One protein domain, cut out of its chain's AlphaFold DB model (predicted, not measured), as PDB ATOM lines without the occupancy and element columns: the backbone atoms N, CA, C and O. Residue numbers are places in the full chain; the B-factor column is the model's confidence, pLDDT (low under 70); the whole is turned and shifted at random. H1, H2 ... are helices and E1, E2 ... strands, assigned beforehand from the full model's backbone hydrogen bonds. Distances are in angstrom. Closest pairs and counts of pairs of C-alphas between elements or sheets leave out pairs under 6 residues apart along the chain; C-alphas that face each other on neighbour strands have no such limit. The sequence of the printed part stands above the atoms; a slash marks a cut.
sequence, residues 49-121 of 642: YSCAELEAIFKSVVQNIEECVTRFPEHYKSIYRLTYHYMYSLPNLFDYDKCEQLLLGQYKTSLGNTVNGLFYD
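What this domain is: This is residues 49 to 121 of the 642 residues of an uncharacterized protein of Glossina austeni (UniProt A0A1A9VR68). Three helices run back and forth beside one another, each folding back along the one before, with H2 between the long H1 and the short H3; a small two-strand hairpin, E1 and E2, sits near the last turns of H1 and beside H3. H1 lies along the long axis, and its first half runs on past the part that meets H2. The printed part has 73 residues with three named helices and two named strands, in the order H1, H2, H3, E1, E2, and the two strands make one antiparallel sheet. The class is mostly helix. The whole is compact, with a radius of gyration of the C-alphas of 11.8 A, and elongated, spanning 40 by 21 by 20 A.

How they stand to each other: H1, residues 51 to 71, touches H2, residues 76 to 88, with its residues 62 to 69 alone. Their closest C-alphas are those of Val 69 and Ser 78, 5.9 A apart, and they form a helical hairpin, running opposite ways at a shallow tilt of 22 degrees. H2 also touches H3, residues 96 to 104. Their closest C-alphas, those of Thr 83 and Cys 99, are 5.0 A apart, and this second helical hairpin runs opposite ways at a shallow tilt of 20 degrees. H1 and H3 are apart. In H1, H2 and H3 every O i to N i+4 pair is within hydrogen-bond range. E1, residues 106 to 108, and E2, residues 114 to 116, are antiparallel neighbours in a hairpin, at 152 degrees between their directions. N 107 and O 115 are 2.8 A apart and N 115 and O 107 are 2.9 A apart, both within hydrogen-bond range. The closest C-alphas of H3 and E1 are those of Gln 101 and Tyr 107, 4.9 A apart; those of H1 and E2 are Thr 70 and Val 115, 6.7 A apart. H2 is apart from E1 and from E2.

Where its parts are: H1 begins at C-alpha 51, at (-31.771, -39.801, -6.029), and is 30.2 A long from first to last C-alpha. H2 is 18.1 A long and begins at C-alpha 76, at (-55.149, -40.470, 12.202). H3 is 11.5 A long. E1 measures 6.8 A and E2 6.9 A, and E2 ends at C-alpha 116, at (-50.664, -48.829, 16.970).

The domain as a whole: The two C-alphas farthest apart are those of Ser 50 and Asp 121, at 40.5 A. The printed part, residues 49 to 121, has no cut. The links H1 to H2, H3 to E1 and E1 to E2 are tight, the link H2 to H3 is short, and no link is long. The mean pLDDT of the printed part is 91.0, and no printed residue is under 70.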
ATOM      1  N   TYR A  49     -33.278 -32.850  -8.445       75.81
ATOM      2  CA  TYR A  49     -32.628 -33.393  -7.249       75.81
ATOM      3  C   TYR A  49     -32.079 -34.794  -7.552       75.81
ATOM      4  O   TYR A  49     -32.776 -35.617  -8.153       75.81
ATOM      5  N   SER A  50     -30.867 -35.099  -7.093       85.62
ATOM      6  CA  SER A  50     -30.313 -36.447  -7.205       85.62
ATOM      7  C   SER A  50     -31.134 -37.457  -6.394       85.62
ATOM      8  O   SER A  50     -31.768 -37.119  -5.392       85.62
ATOM      9  N   CYS A  51     -31.079 -38.739  -6.769       84.06
ATOM     10  CA  CYS A  51     -31.771 -39.801  -6.029       84.06
ATOM     11  C   CYS A  51     -31.381 -39.843  -4.537       84.06
ATOM     12  O   CYS A  51     -32.217 -40.175  -3.700       84.06
ATOM     13  N   ALA A  52     -30.142 -39.464  -4.199       86.69
ATOM     14  CA  ALA A  52     -29.661 -39.382  -2.822       86.69
ATOM     15  C   ALA A  52     -30.297 -38.214  -2.044       86.69
ATOM     16  O   ALA A  52     -30.695 -38.391  -0.893       86.69
ATOM     17  N   GLU A  53     -30.452 -37.043  -2.668       89.69
ATOM     18  CA  GLU A  53     -31.162 -35.903  -2.071       89.69
ATOM     19  C   GLU A  53     -32.655 -36.199  -1.911       89.69
ATOM     20  O   GLU A  53     -33.225 -35.911  -0.861       89.69
ATOM     21  N   LEU A  54     -33.285 -36.843  -2.899       87.50
ATOM     22  CA  LEU A  54     -34.684 -37.269  -2.802       87.50
ATOM     23  C   LEU A  54     -34.904 -38.293  -1.683       87.50
ATOM     24  O   LEU A  54     -35.889 -38.204  -0.950       87.50
ATOM     25  N   GLU A  55     -33.973 -39.229  -1.498       89.62
ATOM     26  CA  GLU A  55     -33.999 -40.175  -0.383       89.62
ATOM     27  C   GLU A  55     -33.757 -39.488   0.975       89.62
ATOM     28  O   GLU A  55     -34.408 -39.840   1.963       89.62
ATOM     29  N   ALA A  56     -32.885 -38.477   1.043       90.75
ATOM     30  CA  ALA A  56     -32.671 -37.676   2.249       90.75
ATOM     31  C   ALA A  56     -33.912 -36.837   2.617       90.75
ATOM     32  O   ALA A  56     -34.333 -36.833   3.777       90.75
ATOM     33  N   ILE A  57     -34.548 -36.194   1.630       91.25
ATOM     34  CA  ILE A  57     -35.813 -35.464   1.791       91.25
ATOM     35  C   ILE A  57     -36.915 -36.421   2.261       91.25
ATOM     36  O   ILE A  57     -37.593 -36.128   3.243       91.25
ATOM     37  N   PHE A  58     -37.055 -37.592   1.632       91.75
ATOM     38  CA  PHE A  58     -38.019 -38.620   2.037       91.75
ATOM     39  C   PHE A  58     -37.803 -39.073   3.488       91.75
ATOM     40  O   PHE A  58     -38.747 -39.077   4.276       91.75
ATOM     41  N   LYS A  59     -36.562 -39.388   3.882       91.75
ATOM     42  CA  LYS A  59     -36.218 -39.773   5.264       91.75
ATOM     43  C   LYS A  59     -36.543 -38.667   6.272       91.75
ATOM     44  O   LYS A  59     -37.110 -38.961   7.321       91.75
ATOM     45  N   SER A  60     -36.260 -37.408   5.936       92.88
ATOM     46  CA  SER A  60     -36.616 -36.252   6.770       92.88
ATOM     47  C   SER A  60     -38.137 -36.087   6.913       92.88
ATOM     48  O   SER A  60     -38.645 -35.919   8.025       92.88
ATOM     49  N   VAL A  61     -38.899 -36.206   5.819       93.56
ATOM     50  CA  VAL A  61     -40.372 -36.136   5.850       93.56
ATOM     51  C   VAL A  61     -40.967 -37.295   6.657       93.56
ATOM     52  O   VAL A  61     -41.857 -37.061   7.475       93.56
ATOM     53  N   VAL A  62     -40.448 -38.519   6.499       94.31
ATOM     54  CA  VAL A  62     -40.799 -39.679   7.337       94.31
ATOM     55  C   VAL A  62     -40.586 -39.354   8.815       94.31
ATOM     56  O   VAL A  62     -41.551 -39.405   9.570       94.31
ATOM     57  N   GLN A  63     -39.377 -38.959   9.225       94.31
ATOM     58  CA  GLN A  63     -39.039 -38.706  10.634       94.31
ATOM     59  C   GLN A  63     -39.925 -37.621  11.272       94.31
ATOM     60  O   GLN A  63     -40.414 -37.792  12.388       94.31
ATOM     61  N   ASN A  64     -40.204 -36.531  10.551       93.06
ATOM     62  CA  ASN A  64     -41.086 -35.465  11.038       93.06
ATOM     63  C   ASN A  64     -42.546 -35.930  11.209       93.06
ATOM     64  O   ASN A  64     -43.211 -35.551  12.177       93.06
ATOM     65  N   ILE A  65     -43.063 -36.770  10.304       94.69
ATOM     66  CA  ILE A  65     -44.409 -37.343  10.453       94.69
ATOM     67  C   ILE A  65     -44.426 -38.421  11.551       94.69
ATOM     68  O   ILE A  65     -45.386 -38.474  12.317       94.69
ATOM     69  N   GLU A  66     -43.378 -39.238  11.680       94.81
ATOM     70  CA  GLU A  66     -43.218 -40.225  12.759       94.81
ATOM     71  C   GLU A  66     -43.241 -39.579  14.143       94.81
ATOM     72  O   GLU A  66     -43.884 -40.104  15.052       94.81
ATOM     73  N   GLU A  67     -42.607 -38.418  14.307       93.19
ATOM     74  CA  GLU A  67     -42.637 -37.667  15.563       93.19
ATOM     75  C   GLU A  67     -44.049 -37.132  15.862       93.19
ATOM     76  O   GLU A  67     -44.526 -37.208  16.996       93.19
ATOM     77  N   CYS A  68     -44.787 -36.692  14.836       92.50
ATOM     78  CA  CYS A  68     -46.192 -36.305  14.983       92.50
ATOM     79  C   CYS A  68     -47.101 -37.496  15.345       92.50
ATOM     80  O   CYS A  68     -48.026 -37.332  16.136       92.50
ATOM     81  N   VAL A  69     -46.852 -38.687  14.783       91.50
ATOM     82  CA  VAL A  69     -47.564 -39.939  15.118       91.50
ATOM     83  C   VAL A  69     -47.191 -40.433  16.524       91.50
ATOM     84  O   VAL A  69     -48.046 -40.953  17.232       91.50
ATOM     85  N   THR A  70     -45.947 -40.221  16.959       92.12
ATOM     86  CA  THR A  70     -45.467 -40.571  18.307       92.12
ATOM     87  C   THR A  70     -46.106 -39.684  19.376       92.12
ATOM     88  O   THR A  70     -46.588 -40.191  20.386       92.12
ATOM     89  N   ARG A  71     -46.147 -38.362  19.156       90.75
ATOM     90  CA  ARG A  71     -46.744 -37.395  20.098       90.75
ATOM     91  C   ARG A  71     -48.272 -37.456  20.124       90.75
ATOM     92  O   ARG A  71     -48.872 -37.223  21.168       90.75
ATOM     93  N   PHE A  72     -48.898 -37.783  18.992       85.38
ATOM     94  CA  PHE A  72     -50.352 -37.825  18.843       85.38
ATOM     95  C   PHE A  72     -50.797 -39.126  18.141       85.38
ATOM     96  O   PHE A  72     -51.185 -39.084  16.970       85.38
ATOM     97  N   PRO A  73     -50.785 -40.288  18.824       79.94
ATOM     98  CA  PRO A  73     -51.140 -41.575  18.213       79.94
ATOM     99  C   PRO A  73     -52.590 -41.621  17.700       79.94
ATOM    100  O   PRO A  73     -52.857 -42.179  16.640       79.94
ATOM    101  N   GLU A  74     -53.516 -40.932  18.375       78.62
ATOM    102  CA  GLU A  74     -54.910 -40.771  17.925       78.62
ATOM    103  C   GLU A  74     -55.052 -39.888  16.665       78.62
ATOM    104  O   GLU A  74     -56.126 -39.800  16.061       78.62
ATOM    105  N   HIS A  75     -53.985 -39.198  16.238       82.56
ATOM    106  CA  HIS A  75     -54.024 -38.273  15.111       82.56
ATOM    107  C   HIS A  75     -53.900 -38.991  13.761       82.56
ATOM    108  O   HIS A  75     -52.916 -38.900  13.019       82.56
ATOM    109  N   TYR A  76     -54.990 -39.660  13.403       84.75
ATOM    110  CA  TYR A  76     -55.149 -40.470  12.202       84.75
ATOM    111  C   TYR A  76     -54.776 -39.786  10.871       84.75
ATOM    112  O   TYR A  76     -54.426 -40.479   9.915       84.75
ATOM    113  N   LYS A  77     -54.787 -38.443  10.775       88.44
ATOM    114  CA  LYS A  77     -54.298 -37.744   9.570       88.44
ATOM    115  C   LYS A  77     -52.779 -37.875   9.393       88.44
ATOM    116  O   LYS A  77     -52.329 -37.944   8.251       88.44
ATOM    117  N   SER A  78     -51.997 -37.932  10.476       91.31
ATOM    118  CA  SER A  78     -50.546 -38.168  10.397       91.31
ATOM    119  C   SER A  78     -50.256 -39.605   9.964       91.31
ATOM    120  O   SER A  78     -49.467 -39.810   9.045       91.31
ATOM    121  N   ILE A  79     -50.976 -40.588  10.519       92.88
ATOM    122  CA  ILE A  79     -50.879 -41.999  10.102       92.88
ATOM    123  C   ILE A  79     -51.259 -42.155   8.619       92.88
ATOM    124  O   ILE A  79     -50.525 -42.782   7.854       92.88
ATOM    125  N   TYR A  80     -52.349 -41.516   8.175       94.56
ATOM    126  CA  TYR A  80     -52.728 -41.450   6.760       94.56
ATOM    127  C   TYR A  80     -51.617 -40.854   5.887       94.56
ATOM    128  O   TYR A  80     -51.327 -41.396   4.824       94.56
ATOM    129  N   ARG A  81     -50.983 -39.753   6.316       94.31
ATOM    130  CA  ARG A  81     -49.897 -39.111   5.559       94.31
ATOM    131  C   ARG A  81     -48.653 -39.990   5.468       94.31
ATOM    132  O   ARG A  81     -48.113 -40.099   4.373       94.31
ATOM    133  N   LEU A  82     -48.251 -40.648   6.554       95.12
ATOM    134  CA  LEU A  82     -47.106 -41.562   6.561       95.12
ATOM    135  C   LEU A  82     -47.363 -42.787   5.670       95.12
ATOM    136  O   LEU A  82     -46.532 -43.131   4.835       95.12
ATOM    137  N   THR A  83     -48.563 -43.368   5.763       95.94
ATOM    138  CA  THR A  83     -49.013 -44.460   4.882       95.94
ATOM    139  C   THR A  83     -49.027 -44.018   3.416       95.94
ATOM    140  O   THR A  83     -48.523 -44.723   2.551       95.94
ATOM    141  N   TYR A  84     -49.562 -42.830   3.114       95.06
ATOM    142  CA  TYR A  84     -49.573 -42.283   1.754       95.06
ATOM    143  C   TYR A  84     -48.151 -42.089   1.215       95.06
ATOM    144  O   TYR A  84     -47.896 -42.398   0.054       95.06
ATOM    145  N   HIS A  85     -47.222 -41.625   2.056       93.19
ATOM    146  CA  HIS A  85     -45.826 -41.457   1.670       93.19
ATOM    147  C   HIS A  85     -45.184 -42.808   1.325       93.19
ATOM    148  O   HIS A  85     -44.638 -42.934   0.237       93.19
ATOM    149  N   TYR A  86     -45.357 -43.838   2.165       95.25
ATOM    150  CA  TYR A  86     -44.851 -45.194   1.903       95.25
ATOM    151  C   TYR A  86     -45.573 -45.963   0.785       95.25
ATOM    152  O   TYR A  86     -45.022 -46.945   0.294       95.25
ATOM    153  N   MET A  87     -46.784 -45.578   0.366       94.38
ATOM    154  CA  MET A  87     -47.538 -46.313  -0.666       94.38
ATOM    155  C   MET A  87     -47.386 -45.736  -2.089       94.38
ATOM    156  O   MET A  87     -47.773 -46.400  -3.060       94.38
ATOM    157  N   TYR A  88     -46.846 -44.516  -2.207       90.56
ATOM    158  CA  TYR A  88     -46.716 -43.752  -3.459       90.56
ATOM    159  C   TYR A  88     -45.332 -43.087  -3.652       90.56
ATOM    160  O   TYR A  88     -45.192 -42.188  -4.479       90.56
ATOM    161  N   SER A  89     -44.313 -43.494  -2.893       87.75
ATOM    162  CA  SER A  89     -42.920 -43.064  -3.076       87.75
ATOM    163  C   SER A  89     -42.201 -43.806  -4.214       87.75
ATOM    164  O   SER A  89     -42.758 -44.697  -4.854       87.75
ATOM    165  N   LEU A  90     -40.940 -43.426  -4.459       83.56
ATOM    166  CA  LEU A  90     -40.060 -44.027  -5.470       83.56
ATOM    167  C   LEU A  90     -39.895 -45.556  -5.287       83.56
ATOM    168  O   LEU A  90     -40.038 -46.046  -4.161       83.56
ATOM    169  N   PRO A  91     -39.542 -46.314  -6.351       78.12
ATOM    170  CA  PRO A  91     -39.424 -47.778  -6.323       78.12
ATOM    171  C   PRO A  91     -38.520 -48.369  -5.228       78.12
ATOM    172  O   PRO A  91     -38.745 -49.495  -4.803       78.12
ATOM    173  N   ASN A  92     -37.518 -47.619  -4.760       82.06
ATOM    174  CA  ASN A  92     -36.592 -48.002  -3.687       82.06
ATOM    175  C   ASN A  92     -37.058 -47.602  -2.271       82.06
ATOM    176  O   ASN A  92     -36.381 -47.928  -1.301       82.06
ATOM    177  N   LEU A  93     -38.172 -46.869  -2.144       85.31
ATOM    178  CA  LEU A  93     -38.627 -46.244  -0.891       85.31
ATOM    179  C   LEU A  93     -40.057 -46.627  -0.483       85.31
ATOM    180  O   LEU A  93     -40.428 -46.413   0.673       85.31
ATOM    181  N   PHE A  94     -40.875 -47.147  -1.408       91.00
ATOM    182  CA  PHE A  94     -42.225 -47.612  -1.073       91.00
ATOM    183  C   PHE A  94     -42.179 -48.921  -0.277       91.00
ATOM    184  O   PHE A  94     -41.322 -49.773  -0.498       91.00
ATOM    185  N   ASP A  95     -43.107 -49.077   0.664       93.88
ATOM    186  CA  ASP A  95     -43.074 -50.157   1.647       93.88
ATOM    187  C   ASP A  95     -44.500 -50.530   2.081       93.88
ATOM    188  O   ASP A  95     -45.139 -49.849   2.891       93.88
ATOM    189  N   TYR A  96     -45.032 -51.611   1.503       95.19
ATOM    190  CA  TYR A  96     -46.386 -52.077   1.812       95.19
ATOM    191  C   TYR A  96     -46.500 -52.733   3.195       95.19
ATOM    192  O   TYR A  96     -47.587 -52.694   3.774       95.19
ATOM    193  N   ASP A  97     -45.411 -53.262   3.756       95.44
ATOM    194  CA  ASP A  97     -45.419 -53.872   5.088       95.44
ATOM    195  C   ASP A  97     -45.484 -52.787   6.172       95.44
ATOM    196  O   ASP A  97     -46.254 -52.908   7.127       95.44
ATOM    197  N   LYS A  98     -44.784 -51.658   5.986       95.50
ATOM    198  CA  LYS A  98     -44.978 -50.447   6.802       95.50
ATOM    199  C   LYS A  98     -46.380 -49.869   6.638       95.50
ATOM    200  O   LYS A  98     -46.992 -49.497   7.637       95.50
ATOM    201  N   CYS A  99     -46.928 -49.831   5.420       97.00
ATOM    202  CA  CYS A  99     -48.318 -49.406   5.213       97.00
ATOM    203  C   CYS A  99     -49.316 -50.301   5.970       97.00
ATOM    204  O   CYS A  99     -50.278 -49.801   6.550       97.00
ATOM    205  N   GLU A 100     -49.092 -51.618   6.010       96.62
ATOM    206  CA  GLU A 100     -49.931 -52.543   6.778       96.62
ATOM    207  C   GLU A 100     -49.743 -52.379   8.290       96.62
ATOM    208  O   GLU A 100     -50.732 -52.369   9.023       96.62
ATOM    209  N   GLN A 101     -48.516 -52.176   8.771       96.31
ATOM    210  CA  GLN A 101     -48.254 -51.848  10.175       96.31
ATOM    211  C   GLN A 101     -48.996 -50.571  10.601       96.31
ATOM    212  O   GLN A 101     -49.695 -50.585  11.613       96.31
ATOM    213  N   LEU A 102     -48.921 -49.509   9.792       95.88
ATOM    214  CA  LEU A 102     -49.569 -48.214  10.034       95.88
ATOM    215  C   LEU A 102     -51.103 -48.260   9.955       95.88
ATOM    216  O   LEU A 102     -51.766 -47.450  10.599       95.88
ATOM    217  N   LEU A 103     -51.697 -49.187   9.199       95.81
ATOM    218  CA  LEU A 103     -53.156 -49.284   9.071       95.81
ATOM    219  C   LEU A 103     -53.798 -50.397   9.906       95.81
ATOM    220  O   LEU A 103     -54.954 -50.256  10.288       95.81
ATOM    221  N   LEU A 104     -53.108 -51.508  10.164       95.44
ATOM    222  CA  LEU A 104     -53.715 -52.757  10.650       95.44
ATOM    223  C   LEU A 104     -52.929 -53.457  11.771       95.44
ATOM    224  O   LEU A 104     -53.491 -54.363  12.397       95.44
ATOM    225  N   GLY A 105     -51.666 -53.082  11.991       94.31
ATOM    226  CA  GLY A 105     -50.732 -53.731  12.915       94.31
ATOM    227  C   GLY A 105     -50.138 -52.757  13.935       94.31
ATOM    228  O   GLY A 105     -50.842 -51.902  14.465       94.31
ATOM    229  N   GLN A 106     -48.845 -52.903  14.226       94.75
ATOM    230  CA  GLN A 106     -48.077 -51.953  15.034       94.75
ATOM    231  C   GLN A 106     -46.850 -51.516  14.245       94.75
ATOM    232  O   GLN A 106     -46.140 -52.358  13.697       94.75
ATOM    233  N   TYR A 107     -46.617 -50.211  14.193       95.06
ATOM    234  CA  TYR A 107     -45.509 -49.588  13.486       95.06
ATOM    235  C   TYR A 107     -44.395 -49.207  14.463       95.06
ATOM    236  O   TYR A 107     -44.678 -48.729  15.563       95.06
ATOM    237  N   LYS A 108     -43.134 -49.390  14.063       94.81
ATOM    238  CA  LYS A 108     -41.964 -48.915  14.816       94.81
ATOM    239  C   LYS A 108     -41.319 -47.748  14.083       94.81
ATOM    240  O   LYS A 108     -40.926 -47.908  12.931       94.81
ATOM    241  N   THR A 109     -41.211 -46.604  14.751       92.19
ATOM    242  CA  THR A 109     -40.601 -45.400  14.175       92.19
ATOM    243  C   THR A 109     -39.078 -45.496  14.139       92.19
ATOM    244  O   THR A 109     -38.475 -46.303  14.852       92.19
ATOM    245  N   SER A 110     -38.435 -44.612  13.371       88.75
ATOM    246  CA  SER A 110     -36.971 -44.463  13.327       88.75
ATOM    247  C   SER A 110     -36.350 -44.181  14.705       88.75
ATOM    248  O   SER A 110     -35.182 -44.486  14.926       88.75
ATOM    249  N   LEU A 111     -37.131 -43.623  15.639       83.50
ATOM    250  CA  LEU A 111     -36.727 -43.331  17.018       83.50
ATOM    251  C   LEU A 111     -36.971 -44.515  17.983       83.50
ATOM    252  O   LEU A 111     -36.767 -44.385  19.186       83.50
ATOM    253  N   GLY A 112     -37.428 -45.668  17.483       88.56
ATOM    254  CA  GLY A 112     -37.686 -46.879  18.273       88.56
ATOM    255  C   GLY A 112     -39.043 -46.921  18.987       88.56
ATOM    256  O   GLY A 112     -39.403 -47.959  19.549       88.56
ATOM    257  N   ASN A 113     -39.829 -45.841  18.936       91.75
ATOM    258  CA  ASN A 113     -41.175 -45.806  19.507       91.75
ATOM    259  C   ASN A 113     -42.116 -46.735  18.726       91.75
ATOM    260  O   ASN A 113     -42.050 -46.819  17.500       91.75
ATOM    261  N   THR A 114     -43.001 -47.442  19.432       93.81
ATOM    262  CA  THR A 114     -44.006 -48.325  18.816       93.81
ATOM    263  C   THR A 114     -45.382 -47.676  18.904       93.81
ATOM    264  O   THR A 114     -45.811 -47.313  19.997       93.81
ATOM    265  N   VAL A 115     -46.077 -47.547  17.773       92.62
ATOM    266  CA  VAL A 115     -47.410 -46.934  17.681       92.62
ATOM    267  C   VAL A 115     -48.387 -47.908  17.018       92.62
ATOM    268  O   VAL A 115     -48.039 -48.600  16.060       92.62
ATOM    269  N   ASN A 116     -49.612 -47.987  17.539       93.38
ATOM    270  CA  ASN A 116     -50.664 -48.829  16.970       93.38
ATOM    271  C   ASN A 116     -51.148 -48.263  15.626       93.38
ATOM    272  O   ASN A 116     -51.310 -47.053  15.470       93.38
ATOM    273  N   GLY A 117     -51.409 -49.143  14.661       93.25
ATOM    274  CA  GLY A 117     -51.982 -48.765  13.375       93.25
ATOM    275  C   GLY A 117     -53.439 -48.309  13.491       93.25
ATOM    276  O   GLY A 117     -54.166 -48.708  14.399       93.25
ATOM    277  N   LEU A 118     -53.896 -47.501  12.533       92.69
ATOM    278  CA  LEU A 118     -55.176 -46.785  12.612       92.69
ATOM    279  C   LEU A 118     -56.407 -47.682  12.845       92.69
ATOM    280  O   LEU A 118     -57.341 -47.297  13.542       92.69
ATOM    281  N   PHE A 119     -56.418 -48.879  12.265       93.56
ATOM    282  CA  PHE A 119     -57.470 -49.877  12.443       93.56
ATOM    283  C   PHE A 119     -56.946 -51.109  13.201       93.56
ATOM    284  O   PHE A 119     -57.426 -52.220  12.976       93.56
ATOM    285  N   TYR A 120     -55.953 -50.948  14.084       93.31
ATOM    286  CA  TYR A 120     -55.421 -52.016  14.942       93.31
ATOM    287  C   TYR A 120     -56.530 -52.649  15.794       93.31
ATOM    288  O   TYR A 120     -56.829 -53.832  15.638       93.31
ATOM    289  N   ASP A 121     -57.243 -51.831  16.574       90.62
ATOM    290  CA  ASP A 121     -58.341 -52.242  17.461       90.62
ATOM    291  C   ASP A 121     -59.662 -52.584  16.738       90.62
ATOM    292  O   ASP A 121     -60.714 -52.715  17.377       90.62
TER     293      ASP A 121